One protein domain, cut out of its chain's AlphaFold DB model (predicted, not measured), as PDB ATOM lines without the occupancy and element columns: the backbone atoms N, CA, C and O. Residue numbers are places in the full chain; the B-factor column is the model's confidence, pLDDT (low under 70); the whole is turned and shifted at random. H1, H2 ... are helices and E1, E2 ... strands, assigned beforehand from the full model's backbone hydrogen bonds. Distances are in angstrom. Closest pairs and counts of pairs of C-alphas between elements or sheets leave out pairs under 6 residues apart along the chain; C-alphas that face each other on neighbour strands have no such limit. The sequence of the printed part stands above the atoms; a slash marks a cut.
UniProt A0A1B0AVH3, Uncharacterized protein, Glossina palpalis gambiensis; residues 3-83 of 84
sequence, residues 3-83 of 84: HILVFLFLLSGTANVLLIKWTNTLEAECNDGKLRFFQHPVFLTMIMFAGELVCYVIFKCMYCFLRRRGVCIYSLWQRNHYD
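AT A GLANCE: This is residues 3 to 83 of the 84 residues of an uncharacterized protein of Glossina palpalis gambiensis (UniProt A0A1B0AVH3). Two long helices, H1 and H2, run side by side in opposite ways as a long arm-like pair, with a small two-stranded hairpin, E1 and E2, joining them at one end. At the other end the short H3 turns off from the end of H2, and its residues 74 to 81 stick out. The printed part has 81 residues, with three named helices and two named strands in the order H1, E1, E2, H2, H3; the sheet E1 - E2 is antiparallel and the class is mostly helix. The whole is an extended rod, with a radius of gyration of the C-alphas of 19.8 A and spans of 64 by 26 by 14 A.

HOW THE PARTS SIT: E1, residues 27 to 29, and E2, residues 35 to 37, form an antiparallel hairpin at 141 degrees between their directions. C-alphas 29 and 35 face each other at 5.3 A, but no backbone N and O across the pair are within hydrogen-bond range. H1, residues 3 to 25, touches H2, residues 41 to 68, with residues 44 to 55 of H2 alone; their closest C-alphas, those of Ser 12 and Gly 51, are 6.1 A apart. They run opposite ways at a shallow tilt of 19 degrees. H3, residues 73 to 81, and H2 only just touch, with 3 pairs of C-alphas within 8 A, and only at the corner by their link; the closest C-alphas, those of Leu 66 and Ile 73, are 7.2 A apart. Their lines are only just about perpendicular, at 73 degrees. H1 and H3 are apart. In H1, H2 and H3 every O i to N i+4 pair is within hydrogen-bond range.

IN THESE COORDINATES: H2 measures 40.7 A from first to last C-alpha, H1 32.6 A, H3 11.9 A, E2 6.6 A and E1 6.4 A. H1 begins at C-alpha 3 (151.669, 185.337, 155.051), and H3 ends at C-alpha 81 (163.070, 185.309, 147.538).

THE WHOLE: The two C-alphas farthest apart, those of Asp 32 and Arg 79, are 64.3 A apart. The printed part has no cut, and its four links between elements are tight. The mean pLDDT of the printed part is 70.6; residues 24 to 41 and 70 to 83 are under 70.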
ATOM      1  N   HIS A   3     152.431 185.480 153.802       75.00
ATOM      2  CA  HIS A   3     151.669 185.337 155.051       75.00
ATOM      3  C   HIS A   3     150.547 184.297 154.986       75.00
ATOM      4  O   HIS A   3     150.255 183.676 155.997       75.00
ATOM      5  N   ILE A   4     149.947 184.067 153.814       75.62
ATOM      6  CA  ILE A   4     148.833 183.120 153.649       75.62
ATOM      7  C   ILE A   4     149.290 181.683 153.928       75.62
ATOM      8  O   ILE A   4     148.582 180.939 154.598       75.62
ATOM      9  N   LEU A   5     150.489 181.313 153.466       73.69
ATOM     10  CA  LEU A   5     151.057 179.981 153.690       73.69
ATOM     11  C   LEU A   5     151.419 179.776 155.161       73.69
ATOM     12  O   LEU A   5     151.092 178.744 155.736       73.69
ATOM     13  N   VAL A   6     152.020 180.793 155.782       82.38
ATOM     14  CA  VAL A   6     152.350 180.777 157.214       82.38
ATOM     15  C   VAL A   6     151.082 180.642 158.063       82.38
ATOM     16  O   VAL A   6     151.047 179.836 158.988       82.38
ATOM     17  N   PHE A   7     150.018 181.374 157.721       83.31
ATOM     18  CA  PHE A   7     148.739 181.313 158.430       83.31
ATOM     19  C   PHE A   7     148.039 179.959 158.254       83.31
ATOM     20  O   PHE A   7     147.495 179.424 159.215       83.31
ATOM     21  N   LEU A   8     148.089 179.377 157.049       79.38
ATOM     22  CA  LEU A   8     147.582 178.029 156.769       79.38
ATOM     23  C   LEU A   8     148.321 176.961 157.577       79.38
ATOM     24  O   LEU A   8     147.682 176.073 158.135       79.38
ATOM     25  N   PHE A   9     149.646 177.065 157.681       79.44
ATOM     26  CA  PHE A   9     150.455 176.127 158.457       79.44
ATOM     27  C   PHE A   9     150.156 176.231 159.961       79.44
ATOM     28  O   PHE A   9     149.997 175.219 160.645       79.44
ATOM     29  N   LEU A  10     149.982 177.459 160.462       85.25
ATOM     30  CA  LEU A  10     149.528 177.737 161.829       85.25
ATOM     31  C   LEU A  10     148.132 177.161 162.106       85.25
ATOM     32  O   LEU A  10     147.918 176.523 163.140       85.25
ATOM     33  N   LEU A  11     147.186 177.348 161.183       83.62
ATOM     34  CA  LEU A  11     145.832 176.800 161.290       83.62
ATOM     35  C   LEU A  11     145.829 175.267 161.247       83.62
ATOM     36  O   LEU A  11     145.145 174.653 162.057       83.62
ATOM     37  N   SER A  12     146.627 174.645 160.372       82.06
ATOM     38  CA  SER A  12     146.787 173.183 160.319       82.06
ATOM     39  C   SER A  12     147.317 172.648 161.655       82.06
ATOM     40  O   SER A  12     146.687 171.800 162.286       82.06
ATOM     41  N   GLY A  13     148.416 173.215 162.169       80.06
ATOM     42  CA  GLY A  13     149.011 172.803 163.446       80.06
ATOM     43  C   GLY A  13     148.065 172.954 164.644       80.06
ATOM     44  O   GLY A  13     147.938 172.040 165.458       80.06
ATOM     45  N   THR A  14     147.359 174.084 164.734       86.12
ATOM     46  CA  THR A  14     146.387 174.333 165.815       86.12
ATOM     47  C   THR A  14     145.164 173.428 165.722       86.12
ATOM     48  O   THR A  14     144.753 172.882 166.746       86.12
ATOM     49  N   ALA A  15     144.625 173.205 164.520       83.69
ATOM     50  CA  ALA A  15     143.520 172.280 164.295       83.69
ATOM     51  C   ALA A  15     143.887 170.853 164.719       83.69
ATOM     52  O   ALA A  15     143.104 170.220 165.420       83.69
ATOM     53  N   ASN A  16     145.093 170.377 164.392       82.50
ATOM     54  CA  ASN A  16     145.566 169.045 164.783       82.50
ATOM     55  C   ASN A  16     145.586 168.858 166.310       82.50
ATOM     56  O   ASN A  16     145.094 167.851 166.822       82.50
ATOM     57  N   VAL A  17     146.076 169.851 167.061       83.75
ATOM     58  CA  VAL A  17     146.099 169.811 168.536       83.75
ATOM     59  C   VAL A  17     144.689 169.904 169.133       83.75
ATOM     60  O   VAL A  17     144.370 169.180 170.081       83.75
ATOM     61  N   LEU A  18     143.828 170.761 168.574       82.81
ATOM     62  CA  LEU A  18     142.423 170.884 168.977       82.81
ATOM     63  C   LEU A  18     141.657 169.582 168.746       82.81
ATOM     64  O   LEU A  18     140.903 169.165 169.620       82.81
ATOM     65  N   LEU A  19     141.895 168.912 167.621       77.06
ATOM     66  CA  LEU A  19     141.301 167.619 167.298       77.06
ATOM     67  C   LEU A  19     141.729 166.529 168.265       77.06
ATOM     68  O   LEU A  19     140.879 165.777 168.730       77.06
ATOM     69  N   ILE A  20     143.011 166.470 168.627       77.25
ATOM     70  CA  ILE A  20     143.499 165.529 169.642       77.25
ATOM     71  C   ILE A  20     142.777 165.772 170.972       77.25
ATOM     72  O   ILE A  20     142.257 164.832 171.569       77.25
ATOM     73  N   LYS A  21     142.679 167.035 171.410       79.06
ATOM     74  CA  LYS A  21     141.945 167.413 172.630       79.06
ATOM     75  C   LYS A  21     140.468 167.033 172.563       79.06
ATOM     76  O   LYS A  21     139.933 166.488 173.525       79.06
ATOM     77  N   TRP A  22     139.821 167.314 171.438       74.00
ATOM     78  CA  TRP A  22     138.398 167.063 171.255       74.00
ATOM     79  C   TRP A  22     138.099 165.568 171.217       74.00
ATOM     80  O   TRP A  22     137.220 165.110 171.935       74.00
ATOM     81  N   THR A  23     138.914 164.786 170.509       72.25
ATOM     82  CA  THR A  23     138.799 163.320 170.465       72.25
ATOM     83  C   THR A  23     138.997 162.695 171.844       72.25
ATOM     84  O   THR A  23     138.341 161.715 172.176       72.25
ATOM     85  N   ASN A  24     139.845 163.290 172.685       67.12
ATOM     86  CA  ASN A  24     140.025 162.844 174.065       67.12
ATOM     87  C   ASN A  24     138.856 163.222 174.989       67.12
ATOM     88  O   ASN A  24     138.746 162.670 176.073       67.12
ATOM     89  N   THR A  25     138.008 164.170 174.581       65.94
ATOM     90  CA  THR A  25     136.799 164.582 175.319       65.94
ATOM     91  C   THR A  25     135.560 163.809 174.845       65.94
ATOM     92  O   THR A  25     134.529 163.812 175.508       65.94
ATOM     93  N   LEU A  26     135.647 163.135 173.692       62.22
ATOM     94  CA  LEU A  26     134.601 162.251 173.187       62.22
ATOM     95  C   LEU A  26     134.629 160.930 173.972       62.22
ATOM     96  O   LEU A  26     135.185 159.922 173.537       62.22
ATOM     97  N   GLU A  27     134.024 160.949 175.152       57.84
ATOM     98  CA  GLU A  27     133.703 159.755 175.925       57.84
ATOM     99  C   GLU A  27     132.344 159.225 175.447       57.84
ATOM    100  O   GLU A  27     131.298 159.813 175.710       57.84
ATOM    101  N   ALA A  28     132.357 158.133 174.682       55.75
ATOM    102  CA  ALA A  28     131.133 157.449 174.277       55.75
ATOM    103  C   ALA A  28     130.785 156.367 175.309       55.75
ATOM    104  O   ALA A  28     131.598 155.486 175.611       55.75
ATOM    105  N   GLU A  29     129.571 156.437 175.849       50.69
ATOM    106  CA  GLU A  29     129.041 155.462 176.795       50.69
ATOM    107  C   GLU A  29     128.707 154.166 176.045       50.69
ATOM    108  O   GLU A  29     127.816 154.117 175.197       50.69
ATOM    109  N   CYS A  30     129.492 153.118 176.288       52.84
ATOM    110  CA  CYS A  30     129.246 151.810 175.695       52.84
ATOM    111  C   CYS A  30     128.110 151.109 176.463       52.84
ATOM    112  O   CYS A  30     127.991 151.287 177.674       52.84
ATOM    113  N   ASN A  31     127.322 150.266 175.786       57.50
ATOM    114  CA  ASN A  31     126.144 149.554 176.325       57.50
ATOM    115  C   ASN A  31     126.416 148.695 177.592       57.50
ATOM    116  O   ASN A  31     125.486 148.263 178.260       57.50
ATOM    117  N   ASP A  32     127.687 148.476 177.938       59.75
ATOM    118  CA  ASP A  32     128.172 147.791 179.147       59.75
ATOM    119  C   ASP A  32     128.395 148.719 180.368       59.75
ATOM    120  O   ASP A  32     128.965 148.296 181.375       59.75
ATOM    121  N   GLY A  33     128.025 150.006 180.295       58.97
ATOM    122  CA  GLY A  33     128.171 150.969 181.404       58.97
ATOM    123  C   GLY A  33     129.624 151.333 181.752       58.97
ATOM    124  O   GLY A  33     129.889 151.980 182.764       58.97
ATOM    125  N   LYS A  34     130.594 150.918 180.927       53.66
ATOM    126  CA  LYS A  34     132.008 151.289 181.059       53.66
ATOM    127  C   LYS A  34     132.376 152.339 180.022       53.66
ATOM    128  O   LYS A  34     132.400 152.048 178.827       53.66
ATOM    129  N   LEU A  35     132.751 153.521 180.504       53.81
ATOM    130  CA  LEU A  35     133.421 154.541 179.710       53.81
ATOM    131  C   LEU A  35     134.715 153.964 179.118       53.81
ATOM    132  O   LEU A  35     135.616 153.528 179.840       53.81
ATOM    133  N   ARG A  36     134.807 153.925 177.791       59.84
ATOM    134  CA  ARG A  36     136.022 153.536 177.072       59.84
ATOM    135  C   ARG A  36     136.403 154.698 176.169       59.84
ATOM    136  O   ARG A  36     135.605 155.118 175.339       59.84
ATOM    137  N   PHE A  37     137.630 155.193 176.313       55.59
ATOM    138  CA  PHE A  37     138.196 156.157 175.375       55.59
ATOM    139  C   PHE A  37     138.304 155.492 173.998       55.59
ATOM    140  O   PHE A  37     139.140 154.610 173.791       55.59
ATOM    141  N   PHE A  38     137.454 155.896 173.054       55.47
ATOM    142  CA  PHE A  38     137.522 155.458 171.661       55.47
ATOM    143  C   PHE A  38     138.671 156.188 170.958       55.47
ATOM    144  O   PHE A  38     138.492 157.111 170.168       55.47
ATOM    145  N   GLN A  39     139.896 155.776 171.273       57.34
ATOM    146  CA  GLN A  39     141.099 156.246 170.601       57.34
ATOM    147  C   GLN A  39     141.160 155.547 169.234       57.34
ATOM    148  O   GLN A  39     141.727 154.464 169.120       57.34
ATOM    149  N   HIS A  40     140.548 156.123 168.196       65.50
ATOM    150  CA  HIS A  40     140.756 155.679 166.812       65.50
ATOM    151  C   HIS A  40     141.864 156.525 166.158       65.50
ATOM    152  O   HIS A  40     141.567 157.527 165.500       65.50
ATOM    153  N   PRO A  41     143.153 156.136 166.286       69.00
ATOM    154  CA  PRO A  41     144.285 156.875 165.712       69.00
ATOM    155  C   PRO A  41     144.188 157.025 164.185       69.00
ATOM    156  O   PRO A  41     144.738 157.959 163.604       69.00
ATOM    157  N   VAL A  42     143.431 156.145 163.528       72.88
ATOM    158  CA  VAL A  42     143.162 156.189 162.084       72.88
ATOM    159  C   VAL A  42     142.328 157.413 161.693       72.88
ATOM    160  O   VAL A  42     142.619 158.066 160.698       72.88
ATOM    161  N   PHE A  43     141.311 157.779 162.476       73.12
ATOM    162  CA  PHE A  43     140.457 158.923 162.139       73.12
ATOM    163  C   PHE A  43     141.198 160.251 162.332       73.12
ATOM    164  O   PHE A  43     141.105 161.157 161.506       73.12
ATOM    165  N   LEU A  44     142.013 160.326 163.385       75.56
ATOM    166  CA  LEU A  44     142.863 161.481 163.656       75.56
ATOM    167  C   LEU A  44     143.894 161.707 162.539       75.56
ATOM    168  O   LEU A  44     144.054 162.824 162.050       75.56
ATOM    169  N   THR A  45     144.564 160.639 162.102       82.06
ATOM    170  CA  THR A  45     145.550 160.711 161.012       82.06
ATOM    171  C   THR A  45     144.908 161.065 159.671       82.06
ATOM    172  O   THR A  45     145.483 161.854 158.923       82.06
ATOM    173  N   MET A  46     143.692 160.582 159.392       82.62
ATOM    174  CA  MET A  46     142.920 160.968 158.202       82.62
ATOM    175  C   MET A  46     142.604 162.466 158.173       82.62
ATOM    176  O   MET A  46     142.713 163.094 157.122       82.62
ATOM    177  N   ILE A  47     142.261 163.061 159.318       79.44
ATOM    178  CA  ILE A  47     141.993 164.503 159.403       79.44
ATOM    179  C   ILE A  47     143.277 165.324 159.243       79.44
ATOM    180  O   ILE A  47     143.274 166.306 158.501       79.44
ATOM    181  N   MET A  48     144.381 164.891 159.859       81.50
ATOM    182  CA  MET A  48     145.697 165.512 159.655       81.50
ATOM    183  C   MET A  48     146.077 165.524 158.169       81.50
ATOM    184  O   MET A  48     146.470 166.550 157.618       81.50
ATOM    185  N   PHE A  49     145.903 164.383 157.502       84.50
ATOM    186  CA  PHE A  49     146.206 164.225 156.085       84.50
ATOM    187  C   PHE A  49     145.287 165.071 155.192       84.50
ATOM    188  O   PHE A  49     145.740 165.676 154.217       84.50
ATOM    189  N   ALA A  50     144.002 165.170 155.542       84.38
ATOM    190  CA  ALA A  50     143.050 166.026 154.844       84.38
ATOM    191  C   ALA A  50     143.431 167.515 154.936       84.38
ATOM    192  O   ALA A  50     143.300 168.231 153.943       84.38
ATOM    193  N   GLY A  51     143.948 167.978 156.080       81.12
ATOM    194  CA  GLY A  51     144.436 169.353 156.246       81.12
ATOM    195  C   GLY A  51     145.570 169.705 155.278       81.12
ATOM    196  O   GLY A  51     145.514 170.726 154.585       81.12
ATOM    197  N   GLU A  52     146.554 168.816 155.150       80.56
ATOM    198  CA  GLU A  52     147.677 168.985 154.219       80.56
ATOM    199  C   GLU A  52     147.223 168.942 152.746       80.56
ATOM    200  O   GLU A  52     147.648 169.764 151.928       80.56
ATOM    201  N   LEU A  53     146.281 168.053 152.404       85.38
ATOM    202  CA  LEU A  53     145.678 168.001 151.067       85.38
ATOM    203  C   LEU A  53     144.931 169.292 150.712       85.38
ATOM    204  O   LEU A  53     145.056 169.782 149.588       85.38
ATOM    205  N   VAL A  54     144.180 169.873 151.653       82.88
ATOM    206  CA  VAL A  54     143.485 171.153 151.449       82.88
ATOM    207  C   VAL A  54     144.488 172.277 151.195       82.88
ATOM    208  O   VAL A  54     144.296 173.066 150.267       82.88
ATOM    209  N   CYS A  55     145.590 172.323 151.946       78.56
ATOM    210  CA  CYS A  55     146.646 173.315 151.743       78.56
ATOM    211  C   CYS A  55     147.266 173.202 150.335       78.56
ATOM    212  O   CYS A  55     147.389 174.198 149.613       78.56
ATOM    213  N   TYR A  56     147.547 171.975 149.883       82.00
ATOM    214  CA  TYR A  56     148.029 171.708 148.525       82.00
ATOM    215  C   TYR A  56     147.018 172.129 147.445       82.00
ATOM    216  O   TYR A  56     147.389 172.740 146.438       82.00
ATOM    217  N   VAL A  57     145.726 171.851 147.652       83.75
ATOM    218  CA  VAL A  57     144.653 172.260 146.733       83.75
ATOM    219  C   VAL A  57     144.548 173.782 146.649       83.75
ATOM    220  O   VAL A  57     144.436 174.309 145.542       83.75
ATOM    221  N   ILE A  58     144.643 174.503 147.771       82.12
ATOM    222  CA  ILE A  58     144.637 175.974 147.787       82.12
ATOM    223  C   ILE A  58     145.827 176.520 146.998       82.12
ATOM    224  O   ILE A  58     145.640 177.377 146.132       82.12
ATOM    225  N   PHE A  59     147.032 175.993 147.231       78.88
ATOM    226  CA  PHE A  59     148.227 176.399 146.492       78.88
ATOM    227  C   PHE A  59     148.068 176.160 144.984       78.88
ATOM    228  O   PHE A  59     148.329 177.049 144.169       78.88
ATOM    229  N   LYS A  60     147.552 174.989 144.601       82.44
ATOM    230  CA  LYS A  60     147.278 174.632 143.205       82.44
ATOM    231  C   LYS A  60     146.203 175.524 142.576       82.44
ATOM    232  O   LYS A  60     146.351 175.929 141.423       82.44
ATOM    233  N   CYS A  61     145.150 175.864 143.318       82.88
ATOM    234  CA  CYS A  61     144.114 176.804 142.890       82.88
ATOM    235  C   CYS A  61     144.686 178.206 142.675       82.88
ATOM    236  O   CYS A  61     144.459 178.784 141.614       82.88
ATOM    237  N   MET A  62     145.478 178.725 143.617       79.75
ATOM    238  CA  MET A  62     146.169 180.011 143.469       79.75
ATOM    239  C   MET A  62     147.074 180.020 142.236       79.75
ATOM    240  O   MET A  62     147.010 180.948 141.429       79.75
ATOM    241  N   TYR A  63     147.870 178.965 142.054       75.56
ATOM    242  CA  TYR A  63     148.757 178.815 140.905       75.56
ATOM    243  C   TYR A  63     147.976 178.792 139.583       75.56
ATOM    244  O   TYR A  63     148.313 179.502 138.636       75.56
ATOM    245  N   CYS A  64     146.887 178.021 139.520       79.94
ATOM    246  CA  CYS A  64     146.041 177.933 138.333       79.94
ATOM    247  C   CYS A  64     145.333 179.267 138.037       79.94
ATOM    248  O   CYS A  64     145.255 179.681 136.880       79.94
ATOM    249  N   PHE A  65     144.869 179.971 139.072       78.50
ATOM    250  CA  PHE A  65     144.223 181.275 138.944       78.50
ATOM    251  C   PHE A  65     145.195 182.347 138.434       78.50
ATOM    252  O   PHE A  65     144.844 183.104 137.529       78.50
ATOM    253  N   LEU A  66     146.436 182.374 138.935       71.50
ATOM    254  CA  LEU A  66     147.462 183.298 138.440       71.50
ATOM    255  C   LEU A  66     147.930 182.953 137.023       71.50
ATOM    256  O   LEU A  66     148.093 183.862 136.208       71.50
ATOM    257  N   ARG A  67     148.038 181.660 136.683       71.12
ATOM    258  CA  ARG A  67     148.341 181.219 135.313       71.12
ATOM    259  C   ARG A  67     147.282 181.692 134.318       71.12
ATOM    260  O   ARG A  67     147.631 182.144 133.234       71.12
ATOM    261  N   ARG A  68     145.995 181.645 134.689       70.31
ATOM    262  CA  ARG A  68     144.904 182.180 133.853       70.31
ATOM    263  C   ARG A  68     144.968 183.697 133.668       70.31
ATOM    264  O   ARG A  68     144.462 184.187 132.668       70.31
ATOM    265  N   ARG A  69     145.594 184.436 134.590       70.00
ATOM    266  CA  ARG A  69     145.810 185.888 134.461       70.00
ATOM    267  C   ARG A  69     147.091 186.262 133.703       70.00
ATOM    268  O   ARG A  69     147.400 187.444 133.620       70.00
ATOM    269  N   GLY A  70     147.841 185.292 133.169       61.66
ATOM    270  CA  GLY A  70     149.079 185.550 132.418       61.66
ATOM    271  C   GLY A  70     150.240 186.083 133.269       61.66
ATOM    272  O   GLY A  70     151.268 186.479 132.730       61.66
ATOM    273  N   VAL A  71     150.101 186.085 134.599       59.34
ATOM    274  CA  VAL A  71     151.136 186.558 135.522       59.34
ATOM    275  C   VAL A  71     152.033 185.374 135.867       59.34
ATOM    276  O   VAL A  71     151.634 184.470 136.604       59.34
ATOM    277  N   CYS A  72     153.241 185.341 135.301       51.81
ATOM    278  CA  CYS A  72     154.212 184.289 135.584       51.81
ATOM    279  C   CYS A  72     154.683 184.402 137.042       51.81
ATOM    280  O   CYS A  72     155.345 185.361 137.427       51.81
ATOM    281  N   ILE A  73     154.320 183.424 137.872       57.81
ATOM    282  CA  ILE A  73     154.633 183.451 139.303       57.81
ATOM    283  C   ILE A  73     156.109 183.148 139.581       57.81
ATOM    284  O   ILE A  73     156.627 183.599 140.593       57.81
ATOM    285  N   TYR A  74     156.803 182.444 138.679       54.19
ATOM    286  CA  TYR A  74     158.224 182.111 138.837       54.19
ATOM    287  C   TYR A  74     159.113 183.363 138.855       54.19
ATOM    288  O   TYR A  74     160.041 183.434 139.653       54.19
ATOM    289  N   SER A  75     158.796 184.389 138.057       51.53
ATOM    290  CA  SER A  75     159.555 185.648 138.052       51.53
ATOM    291  C   SER A  75     159.278 186.524 139.281       51.53
ATOM    292  O   SER A  75     160.173 187.227 139.743       51.53
ATOM    293  N   LEU A  76     158.073 186.456 139.858       57.72
ATOM    294  CA  LEU A  76     157.728 187.148 141.108       57.72
ATOM    295  C   LEU A  76     158.226 186.407 142.355       57.72
ATOM    296  O   LEU A  76     158.616 187.051 143.324       57.72
ATOM    297  N   TRP A  77     158.237 185.073 142.330       55.09
ATOM    298  CA  TRP A  77     158.747 184.233 143.413       55.09
ATOM    299  C   TRP A  77     160.276 184.314 143.499       55.09
ATOM    300  O   TRP A  77     160.802 184.487 144.590       55.09
ATOM    301  N   GLN A  78     160.985 184.336 142.362       54.28
ATOM    302  CA  GLN A  78     162.434 184.565 142.347       54.28
ATOM    303  C   GLN A  78     162.786 186.004 142.766       54.28
ATOM    304  O   GLN A  78     163.680 186.188 143.579       54.28
ATOM    305  N   ARG A  79     162.046 187.033 142.323       53.53
ATOM    306  CA  ARG A  79     162.280 188.416 142.786       53.53
ATOM    307  C   ARG A  79     162.032 188.586 144.294       53.53
ATOM    308  O   ARG A  79     162.779 189.296 144.938       53.53
ATOM    309  N   ASN A  80     161.018 187.941 144.871       55.38
ATOM    310  CA  ASN A  80     160.690 188.112 146.293       55.38
ATOM    311  C   ASN A  80     161.541 187.244 147.243       55.38
ATOM    312  O   ASN A  80     161.586 187.536 148.430       55.38
ATOM    313  N   HIS A  81     162.210 186.198 146.743       55.62
ATOM    314  CA  HIS A  81     163.070 185.309 147.538       55.62
ATOM    315  C   HIS A  81     164.552 185.755 147.573       55.62
ATOM    316  O   HIS A  81     165.322 185.206 148.352       55.62
ATOM    317  N   TYR A  82     164.964 186.738 146.759       51.56
ATOM    318  CA  TYR A  82     166.314 187.342 146.795       51.56
ATOM    319  C   TYR A  82     166.379 188.686 147.553       51.56
ATOM    320  O   TYR A  82     167.459 189.255 147.677       51.56
ATOM    321  N   ASP A  83     165.245 189.186 148.054       47.44
ATOM    322  CA  ASP A  83     165.149 190.397 148.892       47.44
ATOM    323  C   ASP A  83     165.104 190.072 150.409       47.44
ATOM    324  O   ASP A  83     164.759 190.929 151.224       47.44
TER     325      ASP A  83